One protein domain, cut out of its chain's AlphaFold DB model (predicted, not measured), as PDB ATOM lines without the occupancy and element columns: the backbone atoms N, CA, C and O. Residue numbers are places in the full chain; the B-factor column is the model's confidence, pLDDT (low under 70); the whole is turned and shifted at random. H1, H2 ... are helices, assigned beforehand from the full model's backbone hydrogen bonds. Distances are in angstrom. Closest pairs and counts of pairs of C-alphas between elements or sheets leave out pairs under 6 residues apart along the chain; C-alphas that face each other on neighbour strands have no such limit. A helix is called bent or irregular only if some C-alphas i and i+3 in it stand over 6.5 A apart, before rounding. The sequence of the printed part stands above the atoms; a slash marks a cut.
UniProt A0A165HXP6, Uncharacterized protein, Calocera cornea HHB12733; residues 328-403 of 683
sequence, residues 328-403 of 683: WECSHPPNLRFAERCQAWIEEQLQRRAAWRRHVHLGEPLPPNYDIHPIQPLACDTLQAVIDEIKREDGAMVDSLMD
ATOM      1  N   TRP A 328      85.211  23.725  30.416       58.34
ATOM      2  CA  TRP A 328      86.092  22.547  30.394       58.34
ATOM      3  C   TRP A 328      86.909  22.356  31.683       58.34
ATOM      4  O   TRP A 328      87.354  21.248  31.977       58.34
ATOM      5  N   GLU A 329      87.086  23.395  32.499       64.00
ATOM      6  CA  GLU A 329      87.778  23.296  33.791       64.00
ATOM      7  C   GLU A 329      86.907  22.552  34.822       64.00
ATOM      8  O   GLU A 329      87.417  21.822  35.674       64.00
ATOM      9  N   CYS A 330      85.579  22.604  34.652       64.56
ATOM     10  CA  CYS A 330      84.626  21.753  35.370       64.56
ATOM     11  C   CYS A 330      84.664  20.281  34.918       64.56
ATOM     12  O   CYS A 330      84.115  19.426  35.606       64.56
ATOM     13  N   SER A 331      85.316  19.954  33.796       59.56
ATOM     14  CA  SER A 331      85.410  18.581  33.270       59.56
ATOM     15  C   SER A 331      86.487  17.721  33.947       59.56
ATOM     16  O   SER A 331      86.745  16.604  33.501       59.56
ATOM     17  N   HIS A 332      87.125  18.203  35.021       73.06
ATOM     18  CA  HIS A 332      87.972  17.353  35.862       73.06
ATOM     19  C   HIS A 332      87.135  16.220  36.494       73.06
ATOM     20  O   HIS A 332      86.023  16.492  36.946       73.06
ATOM     21  N   PRO A 333      87.647  14.974  36.595       65.94
ATOM     22  CA  PRO A 333      86.862  13.809  37.020       65.94
ATOM     23  C   PRO A 333      85.973  13.969  38.272       65.94
ATOM     24  O   PRO A 333      84.804  13.595  38.178       65.94
ATOM     25  N   PRO A 334      86.426  14.549  39.409       70.75
ATOM     26  CA  PRO A 334      85.556  14.731  40.581       70.75
ATOM     27  C   PRO A 334      84.420  15.749  40.367       70.75
ATOM     28  O   PRO A 334      83.425  15.712  41.082       70.75
ATOM     29  N   ASN A 335      84.533  16.637  39.374       73.62
ATOM     30  CA  ASN A 335      83.591  17.732  39.132       73.62
ATOM     31  C   ASN A 335      82.518  17.409  38.072       73.62
ATOM     32  O   ASN A 335      81.612  18.216  37.865       73.62
ATOM     33  N   LEU A 336      82.565  16.235  37.427       73.50
ATOM     34  CA  LEU A 336      81.666  15.887  36.314       73.50
ATOM     35  C   LEU A 336      80.170  15.970  36.677       73.50
ATOM     36  O   LEU A 336      79.388  16.469  35.871       73.50
ATOM     37  N   ARG A 337      79.777  15.592  37.905       75.31
ATOM     38  CA  ARG A 337      78.391  15.739  38.417       75.31
ATOM     39  C   ARG A 337      77.890  17.194  38.427       75.31
ATOM     40  O   ARG A 337      76.686  17.433  38.405       75.31
ATOM     41  N   PHE A 338      78.795  18.170  38.465       78.56
ATOM     42  CA  PHE A 338      78.463  19.595  38.492       78.56
ATOM     43  C   PHE A 338      78.539  20.260  37.113       78.56
ATOM     44  O   PHE A 338      78.000  21.355  36.950       78.56
ATOM     45  N   ALA A 339      79.149  19.613  36.114       79.75
ATOM     46  CA  ALA A 339      79.202  20.128  34.746       79.75
ATOM     47  C   ALA A 339      77.790  20.283  34.151       79.75
ATOM     48  O   ALA A 339      77.478  21.333  33.594       79.75
ATOM     49  N   GLU A 340      76.911  19.297  34.365       83.00
ATOM     50  CA  GLU A 340      75.502  19.348  33.942       83.00
ATOM     51  C   GLU A 340      74.737  20.495  34.628       83.00
ATOM     52  O   GLU A 340      74.030  21.250  33.963       83.00
ATOM     53  N   ARG A 341      74.938  20.696  35.943       82.81
ATOM     54  CA  ARG A 341      74.333  21.817  36.692       82.81
ATOM     55  C   ARG A 341      74.822  23.180  36.192       82.81
ATOM     56  O   ARG A 341      74.021  24.100  36.051       82.81
ATOM     57  N   CYS A 342      76.117  23.312  35.894       84.00
ATOM     58  CA  CYS A 342      76.678  24.546  35.340       84.00
ATOM     59  C   CYS A 342      76.155  24.822  33.923       84.00
ATOM     60  O   CYS A 342      75.823  25.965  33.617       84.00
ATOM     61  N   GLN A 343      76.037  23.795  33.073       86.19
ATOM     62  CA  GLN A 343      75.468  23.939  31.733       86.19
ATOM     63  C   GLN A 343      73.993  24.358  31.793       86.19
ATOM     64  O   GLN A 343      73.630  25.347  31.161       86.19
ATOM     65  N   ALA A 344      73.167  23.675  32.594       86.56
ATOM     66  CA  ALA A 344      71.750  24.008  32.751       86.56
ATOM     67  C   ALA A 344      71.541  25.458  33.224       86.56
ATOM     68  O   ALA A 344      70.673  26.161  32.712       86.56
ATOM     69  N   TRP A 345      72.381  25.940  34.147       88.75
ATOM     70  CA  TRP A 345      72.334  27.328  34.607       88.75
ATOM     71  C   TRP A 345      72.750  28.334  33.523       88.75
ATOM     72  O   TRP A 345      72.079  29.348  33.342       88.75
ATOM     73  N   ILE A 346      73.810  28.052  32.753       87.69
ATOM     74  CA  ILE A 346      74.220  28.895  31.614       87.69
ATOM     75  C   ILE A 346      73.097  28.965  30.567       87.69
ATOM     76  O   ILE A 346      72.784  30.050  30.072       87.69
ATOM     77  N   GLU A 347      72.455  27.837  30.260       90.12
ATOM     78  CA  GLU A 347      71.303  27.778  29.355       90.12
ATOM     79  C   GLU A 347      70.109  28.586  29.895       90.12
ATOM     80  O   GLU A 347      69.487  29.326  29.132       90.12
ATOM     81  N   GLU A 348      69.828  28.540  31.201       92.19
ATOM     82  CA  GLU A 348      68.777  29.358  31.821       92.19
ATOM     83  C   GLU A 348      69.078  30.864  31.731       92.19
ATOM     84  O   GLU A 348      68.199  31.652  31.374       92.19
ATOM     85  N   GLN A 349      70.321  31.295  31.982       92.88
ATOM     86  CA  GLN A 349      70.693  32.711  31.850       92.88
ATOM     87  C   GLN A 349      70.630  33.197  30.396       92.88
ATOM     88  O   GLN A 349      70.194  34.322  30.129       92.88
ATOM     89  N   LEU A 350      70.998  32.344  29.434       92.62
ATOM     90  CA  LEU A 350      70.812  32.633  28.011       92.62
ATOM     91  C   LEU A 350      69.321  32.756  27.658       92.62
ATOM     92  O   LEU A 350      68.954  33.687  26.942       92.62
ATOM     93  N   GLN A 351      68.445  31.909  28.213       93.62
ATOM     94  CA  GLN A 351      66.988  32.026  28.048       93.62
ATOM     95  C   GLN A 351      66.417  33.308  28.686       93.62
ATOM     96  O   GLN A 351      65.593  33.978  28.058       93.62
ATOM     97  N   ARG A 352      66.900  33.711  29.870       93.06
ATOM     98  CA  ARG A 352      66.547  34.986  30.531       93.06
ATOM     99  C   ARG A 352      66.908  36.189  29.662       93.06
ATOM    100  O   ARG A 352      66.050  37.022  29.367       93.06
ATOM    101  N   ARG A 353      68.145  36.243  29.162       94.75
ATOM    102  CA  ARG A 353      68.614  37.290  28.235       94.75
ATOM    103  C   ARG A 353      67.826  37.296  26.921       94.75
ATOM    104  O   ARG A 353      67.450  38.355  26.422       94.75
ATOM    105  N   ALA A 354      67.528  36.117  26.379       94.50
ATOM    106  CA  ALA A 354      66.716  35.948  25.180       94.50
ATOM    107  C   ALA A 354      65.268  36.448  25.377       94.50
ATOM    108  O   ALA A 354      64.712  37.095  24.488       94.50
ATOM    109  N   ALA A 355      64.656  36.213  26.541       94.94
ATOM    110  CA  ALA A 355      63.356  36.784  26.893       94.94
ATOM    111  C   ALA A 355      63.420  38.313  27.053       94.94
ATOM    112  O   ALA A 355      62.572  39.009  26.497       94.94
ATOM    113  N   TRP A 356      64.457  38.850  27.705       95.94
ATOM    114  CA  TRP A 356      64.651  40.300  27.844       95.94
ATOM    115  C   TRP A 356      64.769  41.016  26.489       95.94
ATOM    116  O   TRP A 356      64.151  42.058  26.272       95.94
ATOM    117  N   ARG A 357      65.492  40.428  25.523       96.69
ATOM    118  CA  ARG A 357      65.563  40.952  24.147       96.69
ATOM    119  C   ARG A 357      64.198  41.010  23.463       96.69
ATOM    120  O   ARG A 357      63.915  42.002  22.798       96.69
ATOM    121  N   ARG A 358      63.351  39.988  23.629       94.75
ATOM    122  CA  ARG A 358      61.980  39.994  23.083       94.75
ATOM    123  C   ARG A 358      61.089  41.013  23.785       94.75
ATOM    124  O   ARG A 358      60.335  41.707  23.112       94.75
ATOM    125  N   HIS A 359      61.238  41.174  25.097       96.06
ATOM    126  CA  HIS A 359      60.523  42.207  25.841       96.06
ATOM    127  C   HIS A 359      60.844  43.614  25.322       96.06
ATOM    128  O   HIS A 359      59.940  44.352  24.939       96.06
ATOM    129  N   VAL A 360      62.131  43.962  25.216       96.31
ATOM    130  CA  VAL A 360      62.554  45.318  24.827       96.31
ATOM    131  C   VAL A 360      62.382  45.604  23.329       96.31
ATOM    132  O   VAL A 360      62.015  46.723  22.977       96.31
ATOM    133  N   HIS A 361      62.622  44.634  22.435       96.25
ATOM    134  CA  HIS A 361      62.561  44.870  20.979       96.25
ATOM    135  C   HIS A 361      61.223  44.518  20.322       96.25
ATOM    136  O   HIS A 361      60.915  45.079  19.273       96.25
ATOM    137  N   LEU A 362      60.446  43.587  20.892       96.12
ATOM    138  CA  LEU A 362      59.181  43.104  20.311       96.12
ATOM    139  C   LEU A 362      57.952  43.421  21.181       96.12
ATOM    140  O   LEU A 362      56.827  43.231  20.725       96.12
ATOM    141  N   GLY A 363      58.142  43.901  22.416       96.06
ATOM    142  CA  GLY A 363      57.050  44.181  23.352       96.06
ATOM    143  C   GLY A 363      56.407  42.934  23.967       96.06
ATOM    144  O   GLY A 363      55.324  43.030  24.541       96.06
ATOM    145  N   GLU A 364      57.039  41.759  23.853       97.06
ATOM    146  CA  GLU A 364      56.532  40.533  24.482       97.06
ATOM    147  C   GLU A 364      56.533  40.660  26.021       97.06
ATOM    148  O   GLU A 364      57.460  41.244  26.588       97.06
ATOM    149  N   PRO A 365      55.538  40.116  26.743       95.44
ATOM    150  CA  PRO A 365      55.592  40.069  28.200       95.44
ATOM    151  C   PRO A 365      56.747  39.168  28.664       95.44
ATOM    152  O   PRO A 365      56.971  38.091  28.104       95.44
ATOM    153  N   LEU A 366      57.466  39.583  29.711       96.06
ATOM    154  CA  LEU A 366      58.437  38.708  30.369       96.06
ATOM    155  C   LEU A 366      57.717  37.488  30.981       96.06
ATOM    156  O   LEU A 366      56.617  37.639  31.521       96.06
ATOM    157  N   PRO A 367      58.319  36.283  30.931       94.56
ATOM    158  CA  PRO A 367      57.848  35.129  31.689       94.56
ATOM    159  C   PRO A 367      57.677  35.465  33.182       94.56
ATOM    160  O   PRO A 367      58.556  36.107  33.757       94.56
ATOM    161  N   PRO A 368      56.594  35.019  33.848       90.94
ATOM    162  CA  PRO A 368      56.259  35.442  35.215       90.94
ATOM    163  C   PRO A 368      57.223  34.923  36.298       90.94
ATOM    164  O   PRO A 368      57.108  35.307  37.455       90.94
ATOM    165  N   ASN A 369      58.163  34.047  35.936       89.88
ATOM    166  CA  ASN A 369      59.259  33.555  36.775       89.88
ATOM    167  C   ASN A 369      60.585  34.322  36.563       89.88
ATOM    168  O   ASN A 369      61.609  33.960  37.149       89.88
ATOM    169  N   TYR A 370      60.596  35.338  35.697       86.88
ATOM    170  CA  TYR A 370      61.729  36.231  35.478       86.88
ATOM    171  C   TYR A 370      61.422  37.594  36.102       86.88
ATOM    172  O   TYR A 370      60.857  38.477  35.455       86.88
ATOM    173  N   ASP A 371      61.826  37.760  37.364       72.62
ATOM    174  CA  ASP A 371      61.901  39.074  38.002       72.62
ATOM    175  C   ASP A 371      62.723  40.064  37.161       72.62
ATOM    176  O   ASP A 371      63.628  39.694  36.409       72.62
ATOM    177  N   ILE A 372      62.425  41.353  37.334       61.88
ATOM    178  CA  ILE A 372      63.082  42.467  36.626       61.88
ATOM    179  C   ILE A 372      64.574  42.576  37.012       61.88
ATOM    180  O   ILE A 372      65.371  43.197  36.308       61.88
ATOM    181  N   HIS A 373      64.974  41.947  38.119       53.66
ATOM    182  CA  HIS A 373      66.361  41.844  38.555       53.66
ATOM    183  C   HIS A 373      66.967  40.500  38.125       53.66
ATOM    184  O   HIS A 373      66.308  39.466  38.261       53.66
ATOM    185  N   PRO A 374      68.227  40.469  37.644       52.09
ATOM    186  CA  PRO A 374      68.915  39.205  37.424       52.09
ATOM    187  C   PRO A 374      68.986  38.437  38.746       52.09
ATOM    188  O   PRO A 374      69.289  39.021  39.788       52.09
ATOM    189  N   ILE A 375      68.738  37.124  38.700       55.06
ATOM    190  CA  ILE A 375      69.031  36.255  39.840       55.06
ATOM    191  C   ILE A 375      70.539  36.318  40.051       55.06
ATOM    192  O   ILE A 375      71.301  35.767  39.253       55.06
ATOM    193  N   GLN A 376      70.960  37.004  41.114       48.31
ATOM    194  CA  GLN A 376      72.329  36.903  41.594       48.31
ATOM    195  C   GLN A 376      72.621  35.419  41.847       48.31
ATOM    196  O   GLN A 376      71.766  34.735  42.427       48.31
ATOM    197  N   PRO A 377      73.784  34.890  41.425       48.84
ATOM    198  CA  PRO A 377      74.182  33.557  41.850       48.84
ATOM    199  C   PRO A 377      74.124  33.506  43.380       48.84
ATOM    200  O   PRO A 377      74.477  34.489  44.040       48.84
ATOM    201  N   LEU A 378      73.656  32.380  43.936       47.12
ATOM    202  CA  LEU A 378      73.664  32.143  45.383       47.12
ATOM    203  C   LEU A 378      75.027  32.574  45.925       47.12
ATOM    204  O   LEU A 378      76.048  32.069  45.453       47.12
ATOM    205  N   ALA A 379      75.023  33.549  46.842       47.97
ATOM    206  CA  ALA A 379      76.242  34.192  47.322       47.97
ATOM    207  C   ALA A 379      77.269  33.128  47.715       47.97
ATOM    208  O   ALA A 379      76.885  32.082  48.240       47.97
ATOM    209  N   CYS A 380      78.555  33.371  47.440       46.72
ATOM    210  CA  CYS A 380      79.581  32.327  47.534       46.72
ATOM    211  C   CYS A 380      79.587  31.623  48.900       46.72
ATOM    212  O   CYS A 380      79.808  30.421  48.944       46.72
ATOM    213  N   ASP A 381      79.243  32.328  49.978       46.50
ATOM    214  CA  ASP A 381      79.104  31.778  51.332       46.50
ATOM    215  C   ASP A 381      77.926  30.783  51.452       46.50
ATOM    216  O   ASP A 381      78.070  29.695  52.009       46.50
ATOM    217  N   THR A 382      76.768  31.110  50.868       53.53
ATOM    218  CA  THR A 382      75.586  30.230  50.793       53.53
ATOM    219  C   THR A 382      75.839  29.029  49.883       53.53
ATOM    220  O   THR A 382      75.415  27.915  50.185       53.53
ATOM    221  N   LEU A 383      76.548  29.238  48.769       54.06
ATOM    222  CA  LEU A 383      76.957  28.164  47.869       54.06
ATOM    223  C   LEU A 383      77.965  27.226  48.553       54.06
ATOM    224  O   LEU A 383      77.824  26.009  48.461       54.06
ATOM    225  N   GLN A 384      78.934  27.782  49.282       63.31
ATOM    226  CA  GLN A 384      79.919  27.033  50.057       63.31
ATOM    227  C   GLN A 384      79.238  26.181  51.135       63.31
ATOM    228  O   GLN A 384      79.566  25.005  51.260       63.31
ATOM    229  N   ALA A 385      78.226  26.714  51.830       63.66
ATOM    230  CA  ALA A 385      77.421  25.942  52.776       63.66
ATOM    231  C   ALA A 385      76.705  24.745  52.114       63.66
ATOM    232  O   ALA A 385      76.713  23.651  52.671       63.66
ATOM    233  N   VAL A 386      76.148  24.908  50.907       62.12
ATOM    234  CA  VAL A 386      75.541  23.795  50.143       62.12
ATOM    235  C   VAL A 386      76.597  22.783  49.677       62.12
ATOM    236  O   VAL A 386      76.353  21.579  49.706       62.12
ATOM    237  N   ILE A 387      77.779  23.244  49.266       65.12
ATOM    238  CA  ILE A 387      78.902  22.383  48.871       65.12
ATOM    239  C   ILE A 387      79.411  21.562  50.063       65.12
ATOM    240  O   ILE A 387      79.698  20.376  49.908       65.12
ATOM    241  N   ASP A 388      79.527  22.167  51.243       70.94
ATOM    242  CA  ASP A 388      80.007  21.489  52.447       70.94
ATOM    243  C   ASP A 388      78.946  20.562  53.057       70.94
ATOM    244  O   ASP A 388      79.300  19.498  53.562       70.94
ATOM    245  N   GLU A 389      77.656  20.875  52.901       76.75
ATOM    246  CA  GLU A 389      76.558  19.952  53.210       76.75
ATOM    247  C   GLU A 389      76.579  18.718  52.290       76.75
ATOM    248  O   GLU A 389      76.535  17.591  52.779       76.75
ATOM    249  N   ILE A 390      76.768  18.892  50.974       66.00
ATOM    250  CA  ILE A 390      76.906  17.764  50.031       66.00
ATOM    251  C   ILE A 390      78.136  16.903  50.374       66.00
ATOM    252  O   ILE A 390      78.044  15.678  50.359       66.00
ATOM    253  N   LYS A 391      79.273  17.509  50.751       71.62
ATOM    254  CA  LYS A 391      80.446  16.754  51.243       71.62
ATOM    255  C   LYS A 391      80.150  15.994  52.537       71.62
ATOM    256  O   LYS A 391      80.695  14.909  52.728       71.62
ATOM    257  N   ARG A 392      79.324  16.553  53.428       84.94
ATOM    258  CA  ARG A 392      78.901  15.908  54.679       84.94
ATOM    259  C   ARG A 392      78.004  14.697  54.401       84.94
ATOM    260  O   ARG A 392      78.146  13.684  55.080       84.94
ATOM    261  N   GLU A 393      77.123  14.782  53.404       80.88
ATOM    262  CA  GLU A 393      76.288  13.663  52.949       80.88
ATOM    263  C   GLU A 393      77.104  12.572  52.234       80.88
ATOM    264  O   GLU A 393      77.008  11.405  52.617       80.88
ATOM    265  N   ASP A 394      77.951  12.929  51.257       71.12
ATOM    266  CA  ASP A 394      78.836  11.974  50.565       71.12
ATOM    267  C   ASP A 394      79.807  11.298  51.563       71.12
ATOM    268  O   ASP A 394      80.022  10.088  51.489       71.12
ATOM    269  N   GLY A 395      80.351  12.044  52.535       82.75
ATOM    270  CA  GLY A 395      81.214  11.512  53.596       82.75
ATOM    271  C   GLY A 395      80.499  10.495  54.490       82.75
ATOM    272  O   GLY A 395      80.952   9.359  54.605       82.75
ATOM    273  N   ALA A 396      79.329  10.853  55.028       80.69
ATOM    274  CA  ALA A 396      78.525   9.943  55.846       80.69
ATOM    275  C   ALA A 396      78.094   8.673  55.084       80.69
ATOM    276  O   ALA A 396      77.952   7.608  55.686       80.69
ATOM    277  N   MET A 397      77.911   8.757  53.761       67.94
ATOM    278  CA  MET A 397      77.606   7.593  52.923       67.94
ATOM    279  C   MET A 397      78.822   6.673  52.725       67.94
ATOM    280  O   MET A 397      78.651   5.458  52.646       67.94
ATOM    281  N   VAL A 398      80.043   7.221  52.674       72.12
ATOM    282  CA  VAL A 398      81.291   6.437  52.635       72.12
ATOM    283  C   VAL A 398      81.563   5.771  53.984       72.12
ATOM    284  O   VAL A 398      81.831   4.570  54.010       72.12
ATOM    285  N   ASP A 399      81.426   6.499  55.094       70.75
ATOM    286  CA  ASP A 399      81.616   5.946  56.441       70.75
ATOM    287  C   ASP A 399      80.609   4.810  56.712       70.75
ATOM    288  O   ASP A 399      80.991   3.704  57.092       70.75
ATOM    289  N   SER A 400      79.330   5.018  56.368       72.38
ATOM    290  CA  SER A 400      78.287   3.987  56.488       72.38
ATOM    291  C   SER A 400      78.500   2.768  55.575       72.38
ATOM    292  O   SER A 400      77.915   1.717  55.840       72.38
ATOM    293  N   LEU A 401      79.291   2.878  54.500       57.84
ATOM    294  CA  LEU A 401      79.696   1.731  53.676       57.84
ATOM    295  C   LEU A 401      80.889   0.979  54.283       57.84
ATOM    296  O   LEU A 401      80.970  -0.239  54.121       57.84
ATOM    297  N   MET A 402      81.783   1.671  54.996       66.25
ATOM    298  CA  MET A 402      82.918   1.054  55.689       66.25
ATOM    299  C   MET A 402      82.468   0.206  56.888       66.25
ATOM    300  O   MET A 402      82.906  -0.939  57.001       66.25
ATOM    301  N   ASP A 403      81.529   0.696  57.707       64.38
ATOM    302  CA  ASP A 403      80.980  -0.058  58.853       64.38
ATOM    303  C   ASP A 403      80.399  -1.428  58.432       64.38
ATOM    304  O   ASP A 403      80.591  -2.449  59.101       64.38
TER     305      ASP A 403
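This is residues 328 to 403 of the 683 residues of an uncharacterized protein of Calocera cornea HHB12733 (UniProt A0A165HXP6). A long rod made of two helices that do not pack on each other: H1 runs out to one end, the long link of residues 363 to 379 folds back along H1, and H2 runs on from there, sticking out with residues 387 to 403 mostly beyond the place where H1 begins. The printed part has 76 residues with two named helices, H1 then H2, and no named strand; the class is all helix. It is extended, a rod of 61 by 24 by 18 A, with a radius of gyration of the C-alphas of 18.0 A.

H1, residues 333 to 362, begins at C-alpha 333 (86.862, 13.809, 37.020) and is 43.6 A long. It has a kink of 33 degrees near residue 340 and is irregular, with C-alphas 334 and 337 7.6 A apart. H2, residues 380 to 403, is 34.3 A long and ends at C-alpha 403 (80.980, -0.058, 58.853).

H1 and H2 are apart. Residues 379 to 385 and 387 to 403 stand free. Every O i to N i+4 pair of H2 is within hydrogen-bond range, against 22 of 26 in H1.

The C-alphas farthest apart, of Leu 362 and Asp 403, are 61.8 A apart. The printed part has no cut; the link of 17 residues is long. Mean pLDDT of the printed part is 76.2, with residues 372 to 387 among those under 70.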